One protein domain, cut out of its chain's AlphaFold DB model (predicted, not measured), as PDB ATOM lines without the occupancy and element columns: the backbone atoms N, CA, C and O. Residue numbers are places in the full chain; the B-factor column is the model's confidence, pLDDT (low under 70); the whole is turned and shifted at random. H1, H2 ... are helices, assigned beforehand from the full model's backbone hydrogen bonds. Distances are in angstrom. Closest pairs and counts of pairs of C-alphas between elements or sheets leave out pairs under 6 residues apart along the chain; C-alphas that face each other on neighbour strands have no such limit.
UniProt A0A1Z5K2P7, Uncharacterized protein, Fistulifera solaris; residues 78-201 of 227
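Overview. This is residues 78 to 201 of the 227 residues of an uncharacterized protein of Fistulifera solaris (UniProt A0A1Z5K2P7). H3 and the long H4 make a splayed hairpin whose closed tip, residues 137 to 142, sticks out; at its open end H1, H2, H5 and H6 cluster as a head. The printed part has 124 residues with six named helices, H1 to H6, and no named strand: all helix. It is compact, with a radius of gyration of the C-alphas of 15.0 A, spanning 47 by 36 by 32 A.

Along the chain. Find C-alpha 84 at (-11.843, 33.911, 18.983), where H1, residues 84 to 90, begins. Read on through H2, 93 to 103; H3, 120 to 137, 25.6 A; H4, 141 to 169, 41.8 A; H5, 181 to 190; and H6, 192 to 201, ending at (-6.946, 29.099, 28.996).

Arrangement. H2, H3, H4 and H6 form a bundle, a group of touching helices. Among the closest C-alphas, find Gly 98 and Cys 121 of hairpin H2 and H3, 3.8 A; Gly 89 and Cys 193 where H1 touches H6, 5.0 A; Thr 160 and Cys 185 where H4, with residues 156 to 164 alone, touches H5, 5.1 A. In each helix every O i to N i+4 pair is within hydrogen-bond range.

Size, cuts and confidence. The printed part has no cut. Links H2 to H3 and H4 to H5 are long; pLDDT is under 70 at residues 176 to 179.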
ATOM      1  N   CYS A  78     -12.699  38.591  30.063       89.56
ATOM      2  CA  CYS A  78     -12.637  39.792  29.227       89.56
ATOM      3  C   CYS A  78     -11.228  40.114  28.711       89.56
ATOM      4  O   CYS A  78     -11.103  40.765  27.679       89.56
ATOM      5  N   GLU A  79     -10.163  39.606  29.341       90.12
ATOM      6  CA  GLU A  79      -8.796  39.747  28.812       90.12
ATOM      7  C   GLU A  79      -8.647  39.111  27.423       90.12
ATOM      8  O   GLU A  79      -7.792  39.495  26.630       90.12
ATOM      9  N   THR A  80      -9.509  38.139  27.113       86.62
ATOM     10  CA  THR A  80      -9.500  37.418  25.839       86.62
ATOM     11  C   THR A  80     -10.536  37.923  24.841       86.62
ATOM     12  O   THR A  80     -10.720  37.282  23.807       86.62
ATOM     13  N   ILE A  81     -11.185  39.069  25.094       90.88
ATOM     14  CA  ILE A  81     -12.284  39.604  24.266       90.88
ATOM     15  C   ILE A  81     -11.918  39.780  22.784       90.88
ATOM     16  O   ILE A  81     -12.738  39.537  21.901       90.88
ATOM     17  N   ALA A  82     -10.662  40.138  22.503       87.81
ATOM     18  CA  ALA A  82     -10.139  40.305  21.146       87.81
ATOM     19  C   ALA A  82      -9.735  38.977  20.471       87.81
ATOM     20  O   ALA A  82      -9.252  38.974  19.340       87.81
ATOM     21  N   THR A  83      -9.907  37.840  21.147       88.31
ATOM     22  CA  THR A  83      -9.565  36.510  20.630       88.31
ATOM     23  C   THR A  83     -10.826  35.720  20.294       88.31
ATOM     24  O   THR A  83     -11.863  35.869  20.941       88.31
ATOM     25  N   GLY A  84     -10.728  34.799  19.330       88.25
ATOM     26  CA  GLY A  84     -11.843  33.911  18.983       88.25
ATOM     27  C   GLY A  84     -12.366  33.103  20.176       88.25
ATOM     28  O   GLY A  84     -13.553  32.812  20.242       88.25
ATOM     29  N   ARG A  85     -11.519  32.806  21.172       91.75
ATOM     30  CA  ARG A  85     -11.891  32.012  22.350       91.75
ATOM     31  C   ARG A  85     -12.988  32.666  23.188       91.75
ATOM     32  O   ARG A  85     -13.861  31.954  23.672       91.75
ATOM     33  N   PHE A  86     -12.965  33.990  23.345       93.50
ATOM     34  CA  PHE A  86     -14.008  34.703  24.085       93.50
ATOM     35  C   PHE A  86     -15.368  34.551  23.406       93.50
ATOM     36  O   PHE A  86     -16.338  34.150  24.043       93.50
ATOM     37  N   TRP A  87     -15.420  34.771  22.092       93.12
ATOM     38  CA  TRP A  87     -16.643  34.627  21.301       93.12
ATOM     39  C   TRP A  87     -17.132  33.180  21.246       93.12
ATOM     40  O   TRP A  87     -18.334  32.933  21.338       93.12
ATOM     41  N   MET A  88     -16.214  32.214  21.195       93.56
ATOM     42  CA  MET A  88     -16.560  30.801  21.334       93.56
ATOM     43  C   MET A  88     -17.098  30.492  22.732       93.56
ATOM     44  O   MET A  88     -18.069  29.766  22.858       93.56
ATOM     45  N   GLY A  89     -16.549  31.077  23.795       92.12
ATOM     46  CA  GLY A  89     -17.065  30.890  25.150       92.12
ATOM     47  C   GLY A  89     -18.422  31.553  25.396       92.12
ATOM     48  O   GLY A  89     -19.228  30.996  26.139       92.12
ATOM     49  N   TRP A  90     -18.680  32.710  24.780       91.81
ATOM     50  CA  TRP A  90     -19.890  33.509  24.988       91.81
ATOM     51  C   TRP A  90     -21.047  33.101  24.070       91.81
ATOM     52  O   TRP A  90     -22.147  32.824  24.540       91.81
ATOM     53  N   CYS A  91     -20.805  33.039  22.759       90.75
ATOM     54  CA  CYS A  91     -21.840  32.768  21.756       90.75
ATOM     55  C   CYS A  91     -21.972  31.277  21.436       90.75
ATOM     56  O   CYS A  91     -23.072  30.799  21.167       90.75
ATOM     57  N   PHE A  92     -20.868  30.530  21.488       93.19
ATOM     58  CA  PHE A  92     -20.813  29.127  21.070       93.19
ATOM     59  C   PHE A  92     -20.273  28.233  22.181       93.19
ATOM     60  O   PHE A  92     -19.450  27.350  21.939       93.19
ATOM     61  N   ASN A  93     -20.733  28.473  23.416       93.88
ATOM     62  CA  ASN A  93     -20.200  27.804  24.603       93.88
ATOM     63  C   ASN A  93     -20.222  26.275  24.463       93.88
ATOM     64  O   ASN A  93     -19.298  25.608  24.915       93.88
ATOM     65  N   CYS A  94     -21.225  25.725  23.766       93.81
ATOM     66  CA  CYS A  94     -21.296  24.295  23.485       93.81
ATOM     67  C   CYS A  94     -20.087  23.777  22.692       93.81
ATOM     68  O   CYS A  94     -19.590  22.697  22.992       93.81
ATOM     69  N   VAL A  95     -19.574  24.554  21.738       95.81
ATOM     70  CA  VAL A  95     -18.391  24.188  20.956       95.81
ATOM     71  C   VAL A  95     -17.145  24.239  21.828       95.81
ATOM     72  O   VAL A  95     -16.395  23.270  21.868       95.81
ATOM     73  N   LEU A  96     -16.943  25.322  22.586       96.00
ATOM     74  CA  LEU A  96     -15.774  25.435  23.465       96.00
ATOM     75  C   LEU A  96     -15.782  24.354  24.564       96.00
ATOM     76  O   LEU A  96     -14.742  23.777  24.870       96.00
ATOM     77  N   GLN A  97     -16.953  24.036  25.119       96.06
ATOM     78  CA  GLN A  97     -17.118  22.931  26.060       96.06
ATOM     79  C   GLN A  97     -16.831  21.583  25.385       96.06
ATOM     80  O   GLN A  97     -16.106  20.769  25.945       96.06
ATOM     81  N   GLY A  98     -17.333  21.360  24.167       95.62
ATOM     82  CA  GLY A  98     -17.033  20.171  23.371       95.62
ATOM     83  C   GLY A  98     -15.534  19.992  23.113       95.62
ATOM     84  O   GLY A  98     -15.014  18.889  23.271       95.62
ATOM     85  N   GLN A  99     -14.824  21.081  22.807       95.06
ATOM     86  CA  GLN A  99     -13.368  21.083  22.642       95.06
ATOM     87  C   GLN A  99     -12.638  20.676  23.927       95.06
ATOM     88  O   GLN A  99     -11.641  19.955  23.875       95.06
ATOM     89  N   LEU A 100     -13.133  21.117  25.087       94.94
ATOM     90  CA  LEU A 100     -12.604  20.700  26.386       94.94
ATOM     91  C   LEU A 100     -12.874  19.222  26.675       94.94
ATOM     92  O   LEU A 100     -11.986  18.546  27.185       94.94
ATOM     93  N   LEU A 101     -14.061  18.712  26.339       94.94
ATOM     94  CA  LEU A 101     -14.371  17.291  26.506       94.94
ATOM     95  C   LEU A 101     -13.433  16.419  25.664       94.94
ATOM     96  O   LEU A 101     -12.846  15.483  26.198       94.94
ATOM     97  N   GLU A 102     -13.223  16.775  24.391       93.25
ATOM     98  CA  GLU A 102     -12.294  16.065  23.499       93.25
ATOM     99  C   GLU A 102     -10.869  16.073  24.065       93.25
ATOM    100  O   GLU A 102     -10.211  15.039  24.145       93.25
ATOM    101  N   ARG A 103     -10.416  17.245  24.528       90.56
ATOM    102  CA  ARG A 103      -9.078  17.465  25.092       90.56
ATOM    103  C   ARG A 103      -8.812  16.649  26.359       90.56
ATOM    104  O   ARG A 103      -7.669  16.306  26.618       90.56
ATOM    105  N   PHE A 104      -9.841  16.377  27.159       90.75
ATOM    106  CA  PHE A 104      -9.728  15.608  28.404       90.75
ATOM    107  C   PHE A 104     -10.194  14.156  28.260       90.75
ATOM    108  O   PHE A 104     -10.263  13.440  29.263       90.75
ATOM    109  N   HIS A 105     -10.508  13.728  27.033       92.31
ATOM    110  CA  HIS A 105     -11.052  12.405  26.730       92.31
ATOM    111  C   HIS A 105     -12.293  12.066  27.577       92.31
ATOM    112  O   HIS A 105     -12.453  10.952  28.079       92.31
ATOM    113  N   LEU A 106     -13.171  13.057  27.753       93.56
ATOM    114  CA  LEU A 106     -14.440  12.926  28.462       93.56
ATOM    115  C   LEU A 106     -15.573  12.655  27.472       93.56
ATOM    116  O   LEU A 106     -15.576  13.162  26.354       93.56
ATOM    117  N   ASN A 107     -16.564  11.877  27.894       94.00
ATOM    118  CA  ASN A 107     -17.778  11.638  27.120       94.00
ATOM    119  C   ASN A 107     -18.778  12.811  27.234       94.00
ATOM    120  O   ASN A 107     -18.542  13.803  27.925       94.00
ATOM    121  N   LEU A 108     -19.949  12.669  26.602       93.38
ATOM    122  CA  LEU A 108     -21.031  13.671  26.610       93.38
ATOM    123  C   LEU A 108     -21.630  13.967  28.000       93.38
ATOM    124  O   LEU A 108     -22.453  14.873  28.124       93.38
ATOM    125  N   PHE A 109     -21.241  13.217  29.032       92.44
ATOM    126  CA  PHE A 109     -21.643  13.409  30.427       92.44
ATOM    127  C   PHE A 109     -20.498  13.945  31.300       92.44
ATOM    128  O   PHE A 109     -20.659  14.067  32.509       92.44
ATOM    129  N   GLY A 110     -19.340  14.266  30.712       90.69
ATOM    130  CA  GLY A 110     -18.175  14.753  31.450       90.69
ATOM    131  C   GLY A 110     -17.438  13.666  32.239       90.69
ATOM    132  O   GLY A 110     -16.689  13.993  33.155       90.69
ATOM    133  N   MET A 111     -17.639  12.388  31.907       91.31
ATOM    134  CA  MET A 111     -16.979  11.250  32.558       91.31
ATOM    135  C   MET A 111     -15.941  10.609  31.635       91.31
ATOM    136  O   MET A 111     -16.115  10.585  30.415       91.31
ATOM    137  N   LYS A 112     -14.884  10.035  32.217       90.75
ATOM    138  CA  LYS A 112     -13.939   9.184  31.482       90.75
ATOM    139  C   LYS A 112     -14.566   7.811  31.233       90.75
ATOM    140  O   LYS A 112     -15.092   7.195  32.157       90.75
ATOM    141  N   GLY A 113     -14.541   7.356  29.984       85.81
ATOM    142  CA  GLY A 113     -14.924   5.992  29.612       85.81
ATOM    143  C   GLY A 113     -13.725   5.035  29.636       85.81
ATOM    144  O   GLY A 113     -12.592   5.497  29.764       85.81
ATOM    145  N   PRO A 114     -13.956   3.718  29.481       83.06
ATOM    146  CA  PRO A 114     -12.873   2.750  29.286       83.06
ATOM    147  C   PRO A 114     -12.091   3.021  27.993       83.06
ATOM    148  O   PRO A 114     -10.882   2.846  27.963       83.06
ATOM    149  N   GLU A 115     -12.776   3.515  26.959       86.12
ATOM    150  CA  GLU A 115     -12.191   3.937  25.688       86.12
ATOM    151  C   GLU A 115     -12.561   5.402  25.407       86.12
ATOM    152  O   GLU A 115     -13.700   5.811  25.689       86.12
ATOM    153  N   PRO A 116     -11.644   6.211  24.843       84.56
ATOM    154  CA  PRO A 116     -11.939   7.587  24.478       84.56
ATOM    155  C   PRO A 116     -12.979   7.620  23.352       84.56
ATOM    156  O   PRO A 116     -12.781   7.079  22.262       84.56
ATOM    157  N   MET A 117     -14.103   8.292  23.608       88.00
ATOM    158  CA  MET A 117     -15.097   8.566  22.574       88.00
ATOM    159  C   MET A 117     -14.479   9.507  21.531       88.00
ATOM    160  O   MET A 117     -13.856  10.503  21.886       88.00
ATOM    161  N   LYS A 118     -14.635   9.185  20.245       88.81
ATOM    162  CA  LYS A 118     -14.129  10.014  19.143       88.81
ATOM    163  C   LYS A 118     -15.148  11.087  18.771       88.81
ATOM    164  O   LYS A 118     -16.345  10.803  18.747       88.81
ATOM    165  N   HIS A 119     -14.670  12.273  18.394       92.19
ATOM    166  CA  HIS A 119     -15.500  13.362  17.861       92.19
ATOM    167  C   HIS A 119     -16.565  13.880  18.844       92.19
ATOM    168  O   HIS A 119     -17.622  14.366  18.427       92.19
ATOM    169  N   VAL A 120     -16.286  13.813  20.146       94.19
ATOM    170  CA  VAL A 120     -17.133  14.351  21.218       94.19
ATOM    171  C   VAL A 120     -17.426  15.824  20.978       94.19
ATOM    172  O   VAL A 120     -18.581  16.229  21.093       94.19
ATOM    173  N   CYS A 121     -16.424  16.612  20.572       94.44
ATOM    174  CA  CYS A 121     -16.616  18.032  20.275       94.44
ATOM    175  C   CYS A 121     -17.716  18.259  19.229       94.44
ATOM    176  O   CYS A 121     -18.633  19.057  19.438       94.44
ATOM    177  N   MET A 122     -17.654  17.528  18.113       95.19
ATOM    178  CA  MET A 122     -18.622  17.645  17.023       95.19
ATOM    179  C   MET A 122     -20.011  17.162  17.456       95.19
ATOM    180  O   MET A 122     -20.992  17.878  17.262       95.19
ATOM    181  N   ILE A 123     -20.095  15.986  18.089       95.19
ATOM    182  CA  ILE A 123     -21.365  15.396  18.536       95.19
ATOM    183  C   ILE A 123     -22.056  16.314  19.549       95.19
ATOM    184  O   ILE A 123     -23.231  16.637  19.385       95.19
ATOM    185  N   TYR A 124     -21.324  16.787  20.561       95.38
ATOM    186  CA  TYR A 124     -21.846  17.674  21.600       95.38
ATOM    187  C   TYR A 124     -22.362  18.999  21.019       95.38
ATOM    188  O   TYR A 124     -23.444  19.470  21.383       95.38
ATOM    189  N   SER A 125     -21.611  19.580  20.077       94.62
ATOM    190  CA  SER A 125     -21.966  20.840  19.414       94.62
ATOM    191  C   SER A 125     -23.231  20.703  18.569       94.62
ATOM    192  O   SER A 125     -24.157  21.503  18.716       94.62
ATOM    193  N   ILE A 126     -23.300  19.668  17.724       95.12
ATOM    194  CA  ILE A 126     -24.453  19.413  16.850       95.12
ATOM    195  C   ILE A 126     -25.691  19.084  17.685       95.12
ATOM    196  O   ILE A 126     -26.744  19.672  17.453       95.12
ATOM    197  N   ALA A 127     -25.574  18.203  18.683       94.19
ATOM    198  CA  ALA A 127     -26.695  17.845  19.550       94.19
ATOM    199  C   ALA A 127     -27.267  19.074  20.277       94.19
ATOM    200  O   ALA A 127     -28.483  19.265  20.310       94.19
ATOM    201  N   SER A 128     -26.393  19.948  20.790       93.62
ATOM    202  CA  SER A 128     -26.798  21.199  21.439       93.62
ATOM    203  C   SER A 128     -27.507  22.155  20.473       93.62
ATOM    204  O   SER A 128     -28.520  22.753  20.833       93.62
ATOM    205  N   LEU A 129     -26.997  22.290  19.243       93.56
ATOM    206  CA  LEU A 129     -27.591  23.150  18.217       93.56
ATOM    207  C   LEU A 129     -28.962  22.632  17.765       93.56
ATOM    208  O   LEU A 129     -29.921  23.398  17.711       93.56
ATOM    209  N   VAL A 130     -29.069  21.332  17.474       95.00
ATOM    210  CA  VAL A 130     -30.329  20.690  17.074       95.00
ATOM    211  C   VAL A 130     -31.377  20.863  18.167       95.00
ATOM    212  O   VAL A 130     -32.493  21.290  17.880       95.00
ATOM    213  N   LEU A 131     -31.018  20.607  19.427       93.81
ATOM    214  CA  LEU A 131     -31.934  20.774  20.550       93.81
ATOM    215  C   LEU A 131     -32.405  22.228  20.702       93.81
ATOM    216  O   LEU A 131     -33.591  22.462  20.919       93.81
ATOM    217  N   TYR A 132     -31.513  23.205  20.525       92.31
ATOM    218  CA  TYR A 132     -31.881  24.622  20.544       92.31
ATOM    219  C   TYR A 132     -32.887  24.978  19.436       92.31
ATOM    220  O   TYR A 132     -33.909  25.607  19.708       92.31
ATOM    221  N   VAL A 133     -32.644  24.531  18.199       94.19
ATOM    222  CA  VAL A 133     -33.554  24.765  17.061       94.19
ATOM    223  C   VAL A 133     -34.916  24.099  17.286       94.19
ATOM    224  O   VAL A 133     -35.957  24.708  17.019       94.19
ATOM    225  N   LEU A 134     -34.934  22.875  17.823       93.38
ATOM    226  CA  LEU A 134     -36.170  22.172  18.175       93.38
ATOM    227  C   LEU A 134     -36.965  22.931  19.242       93.38
ATOM    228  O   LEU A 134     -38.169  23.123  19.078       93.38
ATOM    229  N   LEU A 135     -36.305  23.428  20.292       93.06
ATOM    230  CA  LEU A 135     -36.953  24.214  21.347       93.06
ATOM    231  C   LEU A 135     -37.591  25.502  20.821       93.06
ATOM    232  O   LEU A 135     -38.680  25.855  21.263       93.06
ATOM    233  N   MET A 136     -36.963  26.163  19.845       91.31
ATOM    234  CA  MET A 136     -37.530  27.350  19.191       91.31
ATOM    235  C   MET A 136     -38.728  27.029  18.284       91.31
ATOM    236  O   MET A 136     -39.553  27.900  18.007       91.31
ATOM    237  N   SER A 137     -38.838  25.782  17.822       92.94
ATOM    238  CA  SER A 137     -39.893  25.338  16.904       92.94
ATOM    239  C   SER A 137     -41.152  24.845  17.632       92.94
ATOM    240  O   SER A 137     -42.260  24.944  17.099       92.94
ATOM    241  N   VAL A 138     -41.010  24.322  18.855       94.00
ATOM    242  CA  VAL A 138     -42.121  23.788  19.659       94.00
ATOM    243  C   VAL A 138     -42.972  24.926  20.229       94.00
ATOM    244  O   VAL A 138     -42.486  25.820  20.912       94.00
ATOM    245  N   ARG A 139     -44.289  24.868  19.997       94.94
ATOM    246  CA  ARG A 139     -45.249  25.893  20.453       94.94
ATOM    247  C   ARG A 139     -45.910  25.588  21.800       94.94
ATOM    248  O   ARG A 139     -46.738  26.371  22.247       94.94
ATOM    249  N   VAL A 140     -45.567  24.466  22.438       96.00
ATOM    250  CA  VAL A 140     -46.130  24.036  23.729       96.00
ATOM    251  C   VAL A 140     -45.238  24.538  24.875       96.00
ATOM    252  O   VAL A 140     -44.179  23.947  25.102       96.00
ATOM    253  N   PRO A 141     -45.635  25.581  25.636       94.25
ATOM    254  CA  PRO A 141     -44.729  26.250  26.577       94.25
ATOM    255  C   PRO A 141     -44.231  25.340  27.702       94.25
ATOM    256  O   PRO A 141     -43.061  25.397  28.067       94.25
ATOM    257  N   ALA A 142     -45.092  24.455  28.213       95.31
ATOM    258  CA  ALA A 142     -44.724  23.516  29.272       95.31
ATOM    259  C   ALA A 142     -43.607  22.553  28.832       95.31
ATOM    260  O   ALA A 142     -42.664  22.316  29.584       95.31
ATOM    261  N   VAL A 143     -43.674  22.044  27.595       94.06
ATOM    262  CA  VAL A 143     -42.647  21.152  27.034       94.06
ATOM    263  C   VAL A 143     -41.334  21.907  26.852       94.06
ATOM    264  O   VAL A 143     -40.292  21.425  27.290       94.06
ATOM    265  N   VAL A 144     -41.384  23.110  26.270       94.69
ATOM    266  CA  VAL A 144     -40.193  23.957  26.090       94.69
ATOM    267  C   VAL A 144     -39.533  24.249  27.435       94.69
ATOM    268  O   VAL A 144     -38.319  24.114  27.552       94.69
ATOM    269  N   TYR A 145     -40.314  24.585  28.464       95.00
ATOM    270  CA  TYR A 145     -39.807  24.874  29.804       95.00
ATOM    271  C   TYR A 145     -39.107  23.666  30.441       95.00
ATOM    272  O   TYR A 145     -37.954  23.776  30.858       95.00
ATOM    273  N   ILE A 146     -39.763  22.500  30.460       95.88
ATOM    274  CA  ILE A 146     -39.202  21.272  31.049       95.88
ATOM    275  C   ILE A 146     -37.907  20.873  30.338       95.88
ATOM    276  O   ILE A 146     -36.887  20.643  30.988       95.88
ATOM    277  N   VAL A 147     -37.916  20.829  29.003       95.19
ATOM    278  CA  VAL A 147     -36.734  20.431  28.226       95.19
ATOM    279  C   VAL A 147     -35.611  21.466  28.362       95.19
ATOM    280  O   VAL A 147     -34.447  21.082  28.457       95.19
ATOM    281  N   SER A 148     -35.934  22.760  28.460       94.25
ATOM    282  CA  SER A 148     -34.936  23.812  28.711       94.25
ATOM    283  C   SER A 148     -34.258  23.643  30.070       94.25
ATOM    284  O   SER A 148     -33.036  23.762  30.151       94.25
ATOM    285  N   ILE A 149     -35.011  23.312  31.127       95.75
ATOM    286  CA  ILE A 149     -34.435  23.017  32.449       95.75
ATOM    287  C   ILE A 149     -33.508  21.809  32.365       95.75
ATOM    288  O   ILE A 149     -32.365  21.893  32.808       95.75
ATOM    289  N   LEU A 150     -33.967  20.704  31.771       95.88
ATOM    290  CA  LEU A 150     -33.154  19.493  31.628       95.88
ATOM    291  C   LEU A 150     -31.864  19.769  30.848       95.88
ATOM    292  O   LEU A 150     -30.797  19.297  31.232       95.88
ATOM    293  N   PHE A 151     -31.943  20.586  29.797       93.88
ATOM    294  CA  PHE A 151     -30.781  20.994  29.017       93.88
ATOM    295  C   PHE A 151     -29.800  21.848  29.829       93.88
ATOM    296  O   PHE A 151     -28.592  21.613  29.776       93.88
ATOM    297  N   VAL A 152     -30.293  22.816  30.609       93.94
ATOM    298  CA  VAL A 152     -29.453  23.627  31.505       93.94
ATOM    299  C   VAL A 152     -28.778  22.746  32.553       93.94
ATOM    300  O   VAL A 152     -27.563  22.838  32.711       93.94
ATOM    301  N   VAL A 153     -29.526  21.852  33.207       95.69
ATOM    302  CA  VAL A 153     -28.990  20.907  34.198       95.69
ATOM    303  C   VAL A 153     -27.904  20.033  33.578       95.69
ATOM    304  O   VAL A 153     -26.814  19.932  34.135       95.69
ATOM    305  N   TRP A 154     -28.151  19.458  32.399       95.50
ATOM    306  CA  TRP A 154     -27.159  18.642  31.700       95.50
ATOM    307  C   TRP A 154     -25.874  19.425  31.395       95.50
ATOM    308  O   TRP A 154     -24.784  18.939  31.694       95.50
ATOM    309  N   ARG A 155     -25.972  20.660  30.880       95.19
ATOM    310  CA  ARG A 155     -24.784  21.500  30.625       95.19
ATOM    311  C   ARG A 155     -24.006  21.817  31.900       95.19
ATOM    312  O   ARG A 155     -22.779  21.766  31.883       95.19
ATOM    313  N   VAL A 156     -24.705  22.111  32.995       95.50
ATOM    314  CA  VAL A 156     -24.081  22.392  34.296       95.50
ATOM    315  C   VAL A 156     -23.355  21.163  34.816       95.50
ATOM    316  O   VAL A 156     -22.201  21.280  35.220       95.50
ATOM    317  N   VAL A 157     -23.974  19.982  34.745       95.62
ATOM    318  CA  VAL A 157     -23.337  18.717  35.140       95.62
ATOM    319  C   VAL A 157     -22.073  18.478  34.318       95.62
ATOM    320  O   VAL A 157     -21.003  18.290  34.889       95.62
ATOM    321  N   VAL A 158     -22.157  18.576  32.989       96.19
ATOM    322  CA  VAL A 158     -21.005  18.366  32.098       96.19
ATOM    323  C   VAL A 158     -19.871  19.356  32.391       96.19
ATOM    324  O   VAL A 158     -18.712  18.948  32.498       96.19
ATOM    325  N   GLY A 159     -20.181  20.647  32.542       95.81
ATOM    326  CA  GLY A 159     -19.186  21.675  32.859       95.81
ATOM    327  C   GLY A 159     -18.541  21.460  34.230       95.81
ATOM    328  O   GLY A 159     -17.312  21.475  34.333       95.81
ATOM    329  N   THR A 160     -19.350  21.136  35.243       95.81
ATOM    330  CA  THR A 160     -18.896  20.813  36.605       95.81
ATOM    331  C   THR A 160     -17.963  19.611  36.595       95.81
ATOM    332  O   THR A 160     -16.846  19.698  37.094       95.81
ATOM    333  N   CYS A 161     -18.364  18.509  35.956       95.06
ATOM    334  CA  CYS A 161     -17.533  17.317  35.837       95.06
ATOM    335  C   CYS A 161     -16.226  17.622  35.098       95.06
ATOM    336  O   CYS A 161     -15.158  17.218  35.552       95.06
ATOM    337  N   THR A 162     -16.270  18.380  34.000       95.50
ATOM    338  CA  THR A 162     -15.055  18.775  33.265       95.50
ATOM    339  C   THR A 162     -14.107  19.577  34.156       95.50
ATOM    340  O   THR A 162     -12.893  19.364  34.148       95.50
ATOM    341  N   ARG A 163     -14.654  20.498  34.952       94.44
ATOM    342  CA  ARG A 163     -13.884  21.356  35.854       94.44
ATOM    343  C   ARG A 163     -13.290  20.577  37.017       94.44
ATOM    344  O   ARG A 163     -12.108  20.748  37.305       94.44
ATOM    345  N   PHE A 164     -14.052  19.654  37.588       92.81
ATOM    346  CA  PHE A 164     -13.573  18.735  38.607       92.81
ATOM    347  C   PHE A 164     -12.402  17.882  38.096       92.81
ATOM    348  O   PHE A 164     -11.355  17.819  38.734       92.81
ATOM    349  N   HIS A 165     -12.518  17.286  36.903       92.56
ATOM    350  CA  HIS A 165     -11.425  16.505  36.312       92.56
ATOM    351  C   HIS A 165     -10.169  17.350  36.063       92.56
ATOM    352  O   HIS A 165      -9.056  16.861  36.252       92.56
ATOM    353  N   MET A 166     -10.328  18.621  35.675       92.44
ATOM    354  CA  MET A 166      -9.205  19.557  35.603       92.44
ATOM    355  C   MET A 166      -8.573  19.789  36.971       92.44
ATOM    356  O   MET A 166      -7.353  19.717  37.084       92.44
ATOM    357  N   ARG A 167      -9.373  20.023  38.017       91.81
ATOM    358  CA  ARG A 167      -8.850  20.206  39.376       91.81
ATOM    359  C   ARG A 167      -8.064  18.995  39.854       91.81
ATOM    360  O   ARG A 167      -6.961  19.169  40.356       91.81
ATOM    361  N   GLN A 168      -8.585  17.792  39.626       91.06
ATOM    362  CA  GLN A 168      -7.891  16.549  39.964       91.06
ATOM    363  C   GLN A 168      -6.574  16.413  39.191       91.06
ATOM    364  O   GLN A 168      -5.536  16.135  39.784       91.06
ATOM    365  N   LYS A 169      -6.589  16.676  37.875       90.31
ATOM    366  CA  LYS A 169      -5.393  16.584  37.024       90.31
ATOM    367  C   LYS A 169      -4.297  17.571  37.433       90.31
ATOM    368  O   LYS A 169      -3.129  17.205  37.441       90.31
ATOM    369  N   TYR A 170      -4.669  18.804  37.769       90.69
ATOM    370  CA  TYR A 170      -3.724  19.877  38.092       90.69
ATOM    371  C   TYR A 170      -3.579  20.132  39.598       90.69
ATOM    372  O   TYR A 170      -2.994  21.139  39.992       90.69
ATOM    373  N   GLN A 171      -4.101  19.240  40.447       91.62
ATOM    374  CA  GLN A 171      -4.058  19.345  41.911       91.62
ATOM    375  C   GLN A 171      -4.566  20.700  42.443       91.62
ATOM    376  O   GLN A 171      -4.043  21.236  43.416       91.62
ATOM    377  N   ILE A 172      -5.565  21.292  41.783       91.19
ATOM    378  CA  ILE A 172      -6.126  22.588  42.180       91.19
ATOM    379  C   ILE A 172      -7.071  22.352  43.364       91.19
ATOM    380  O   ILE A 172      -8.038  21.601  43.209       91.19
ATOM    381  N   PRO A 173      -6.845  22.996  44.521       87.81
ATOM    382  CA  PRO A 173      -7.693  22.810  45.684       87.81
ATOM    383  C   PRO A 173      -9.117  23.312  45.408       87.81
ATOM    384  O   PRO A 173      -9.334  24.341  44.754       87.81
ATOM    385  N   GLY A 174     -10.094  22.561  45.914       81.81
ATOM    386  CA  GLY A 174     -11.474  23.019  46.027       81.81
ATOM    387  C   GLY A 174     -11.616  24.117  47.083       81.81
ATOM    388  O   GLY A 174     -10.714  24.349  47.889       81.81
ATOM    389  N   SER A 175     -12.758  24.804  47.087       74.94
ATOM    390  CA  SER A 175     -13.118  25.707  48.186       74.94
ATOM    391  C   SER A 175     -13.144  24.967  49.528       74.94
ATOM    392  O   SER A 175     -13.367  23.762  49.562       74.94
ATOM    393  N   THR A 176     -13.046  25.703  50.633       59.62
ATOM    394  CA  THR A 176     -13.034  25.195  52.018       59.62
ATOM    395  C   THR A 176     -14.212  24.285  52.397       59.62
ATOM    396  O   THR A 176     -14.127  23.563  53.387       59.62
ATOM    397  N   PHE A 177     -15.309  24.303  51.634       55.81
ATOM    398  CA  PHE A 177     -16.441  23.394  51.802       55.81
ATOM    399  C   PHE A 177     -16.300  22.163  50.891       55.81
ATOM    400  O   PHE A 177     -16.617  22.214  49.702       55.81
ATOM    401  N   GLY A 178     -15.866  21.045  51.478       61.72
ATOM    402  CA  GLY A 178     -15.832  19.735  50.824       61.72
ATOM    403  C   GLY A 178     -14.713  19.567  49.790       61.72
ATOM    404  O   GLY A 178     -13.647  20.162  49.887       61.72
ATOM    405  N   ASP A 179     -14.965  18.722  48.799       69.50
ATOM    406  CA  ASP A 179     -14.057  18.356  47.704       69.50
ATOM    407  C   ASP A 179     -14.077  19.348  46.519       69.50
ATOM    408  O   ASP A 179     -13.447  19.112  45.488       69.50
ATOM    409  N   GLY A 180     -14.777  20.481  46.662       78.69
ATOM    410  CA  GLY A 180     -14.849  21.551  45.661       78.69
ATOM    411  C   GLY A 180     -15.947  21.403  44.603       78.69
ATOM    412  O   GLY A 180     -16.118  22.324  43.803       78.69
ATOM    413  N   TYR A 181     -16.736  20.321  44.608       83.06
ATOM    414  CA  TYR A 181     -17.803  20.111  43.613       83.06
ATOM    415  C   TYR A 181     -18.873  21.204  43.625       83.06
ATOM    416  O   TYR A 181     -19.352  21.614  42.567       83.06
ATOM    417  N   LEU A 182     -19.262  21.682  44.812       86.44
ATOM    418  CA  LEU A 182     -20.278  22.729  44.934       86.44
ATOM    419  C   LEU A 182     -19.798  24.041  44.306       86.44
ATOM    420  O   LEU A 182     -20.561  24.709  43.614       86.44
ATOM    421  N   ASP A 183     -18.525  24.377  44.502       88.31
ATOM    422  CA  ASP A 183     -17.903  25.554  43.901       88.31
ATOM    423  C   ASP A 183     -17.844  25.436  42.371       88.31
ATOM    424  O   ASP A 183     -18.210  26.374  41.663       88.31
ATOM    425  N   ASP A 184     -17.491  24.261  41.841       91.94
ATOM    426  CA  ASP A 184     -17.499  24.012  40.394       91.94
ATOM    427  C   ASP A 184     -18.906  24.107  39.789       91.94
ATOM    428  O   ASP A 184     -19.078  24.689  38.712       91.94
ATOM    429  N   CYS A 185     -19.912  23.593  40.500       93.00
ATOM    430  CA  CYS A 185     -21.316  23.692  40.118       93.00
ATOM    431  C   CYS A 185     -21.782  25.151  40.087       93.00
ATOM    432  O   CYS A 185     -22.308  25.609  39.072       93.00
ATOM    433  N   CYS A 186     -21.513  25.912  41.153       92.12
ATOM    434  CA  CYS A 186     -21.835  27.334  41.238       92.12
ATOM    435  C   CYS A 186     -21.146  28.144  40.133       92.12
ATOM    436  O   CYS A 186     -21.809  28.924  39.450       92.12
ATOM    437  N   CYS A 187     -19.846  27.940  39.903       91.81
ATOM    438  CA  CYS A 187     -19.113  28.631  38.838       91.81
ATOM    439  C   CYS A 187     -19.734  28.350  37.463       91.81
ATOM    440  O   CYS A 187     -19.994  29.277  36.691       91.81
ATOM    441  N   THR A 188     -20.026  27.079  37.178       94.56
ATOM    442  CA  THR A 188     -20.590  26.648  35.892       94.56
ATOM    443  C   THR A 188     -22.020  27.160  35.693       94.56
ATOM    444  O   THR A 188     -22.373  27.571  34.589       94.56
ATOM    445  N   PHE A 189     -22.843  27.154  36.743       94.31
ATOM    446  CA  PHE A 189     -24.230  27.613  36.687       94.31
ATOM    447  C   PHE A 189     -24.333  29.135  36.529       94.31
ATOM    448  O   PHE A 189     -25.041  29.609  35.642       94.31
ATOM    449  N   TRP A 190     -23.610  29.902  37.353       93.81
ATOM    450  CA  TRP A 190     -23.733  31.364  37.396       93.81
ATOM    451  C   TRP A 190     -22.893  32.085  36.338       93.81
ATOM    452  O   TRP A 190     -23.337  33.101  35.808       93.81
ATOM    453  N   CYS A 191     -21.706  31.573  35.992       92.88
ATOM    454  CA  CYS A 191     -20.941  32.066  34.843       92.88
ATOM    455  C   CYS A 191     -20.311  30.923  34.038       92.88
ATOM    456  O   CYS A 191     -19.089  30.735  34.017       92.88
ATOM    457  N   GLY A 192     -21.150  30.175  33.318       93.19
ATOM    458  CA  GLY A 192     -20.701  29.084  32.449       93.19
ATOM    459  C   GLY A 192     -19.677  29.527  31.400       93.19
ATOM    460  O   GLY A 192     -18.645  28.882  31.248       93.19
ATOM    461  N   CYS A 193     -19.884  30.673  30.739       94.62
ATOM    462  CA  CYS A 193     -18.937  31.185  29.741       94.62
ATOM    463  C   CYS A 193     -17.560  31.501  30.341       94.62
ATOM    464  O   CYS A 193     -16.547  31.050  29.801       94.62
ATOM    465  N   CYS A 194     -17.517  32.199  31.482       95.25
ATOM    466  CA  CYS A 194     -16.289  32.471  32.227       95.25
ATOM    467  C   CYS A 194     -15.565  31.171  32.586       95.25
ATOM    468  O   CYS A 194     -14.362  31.034  32.369       95.25
ATOM    469  N   THR A 195     -16.325  30.207  33.109       95.69
ATOM    470  CA  THR A 195     -15.822  28.914  33.566       95.69
ATOM    471  C   THR A 195     -15.171  28.149  32.419       95.69
ATOM    472  O   THR A 195     -13.998  27.785  32.517       95.69
ATOM    473  N   THR A 196     -15.864  27.999  31.289       96.00
ATOM    474  CA  THR A 196     -15.332  27.318  30.101       96.00
ATOM    475  C   THR A 196     -14.102  28.044  29.530       96.00
ATOM    476  O   THR A 196     -13.125  27.399  29.138       96.00
ATOM    477  N   ILE A 197     -14.092  29.384  29.511       95.38
ATOM    478  CA  ILE A 197     -12.929  30.170  29.061       95.38
ATOM    479  C   ILE A 197     -11.737  29.959  30.000       95.38
ATOM    480  O   ILE A 197     -10.637  29.684  29.520       95.38
ATOM    481  N   GLN A 198     -11.940  30.033  31.319       95.12
ATOM    482  CA  GLN A 198     -10.895  29.792  32.316       95.12
ATOM    483  C   GLN A 198     -10.292  28.393  32.145       95.12
ATOM    484  O   GLN A 198      -9.072  28.252  32.084       95.12
ATOM    485  N   GLN A 199     -11.137  27.370  31.993       94.62
ATOM    486  CA  GLN A 199     -10.727  25.987  31.737       94.62
ATOM    487  C   GLN A 199      -9.911  25.852  30.440       94.62
ATOM    488  O   GLN A 199      -8.854  25.209  30.414       94.62
ATOM    489  N   SER A 200     -10.359  26.498  29.361       93.56
ATOM    490  CA  SER A 200      -9.659  26.498  28.073       93.56
ATOM    491  C   SER A 200      -8.291  27.175  28.165       93.56
ATOM    492  O   SER A 200      -7.296  26.579  27.752       93.56
ATOM    493  N   ARG A 201      -8.208  28.366  28.774       92.31
ATOM    494  CA  ARG A 201      -6.946  29.099  28.996       92.31
ATOM    495  C   ARG A 201      -6.014  28.392  29.975       92.31
ATOM    496  O   ARG A 201      -4.808  28.557  29.899       92.31
TER     497      ARG A 201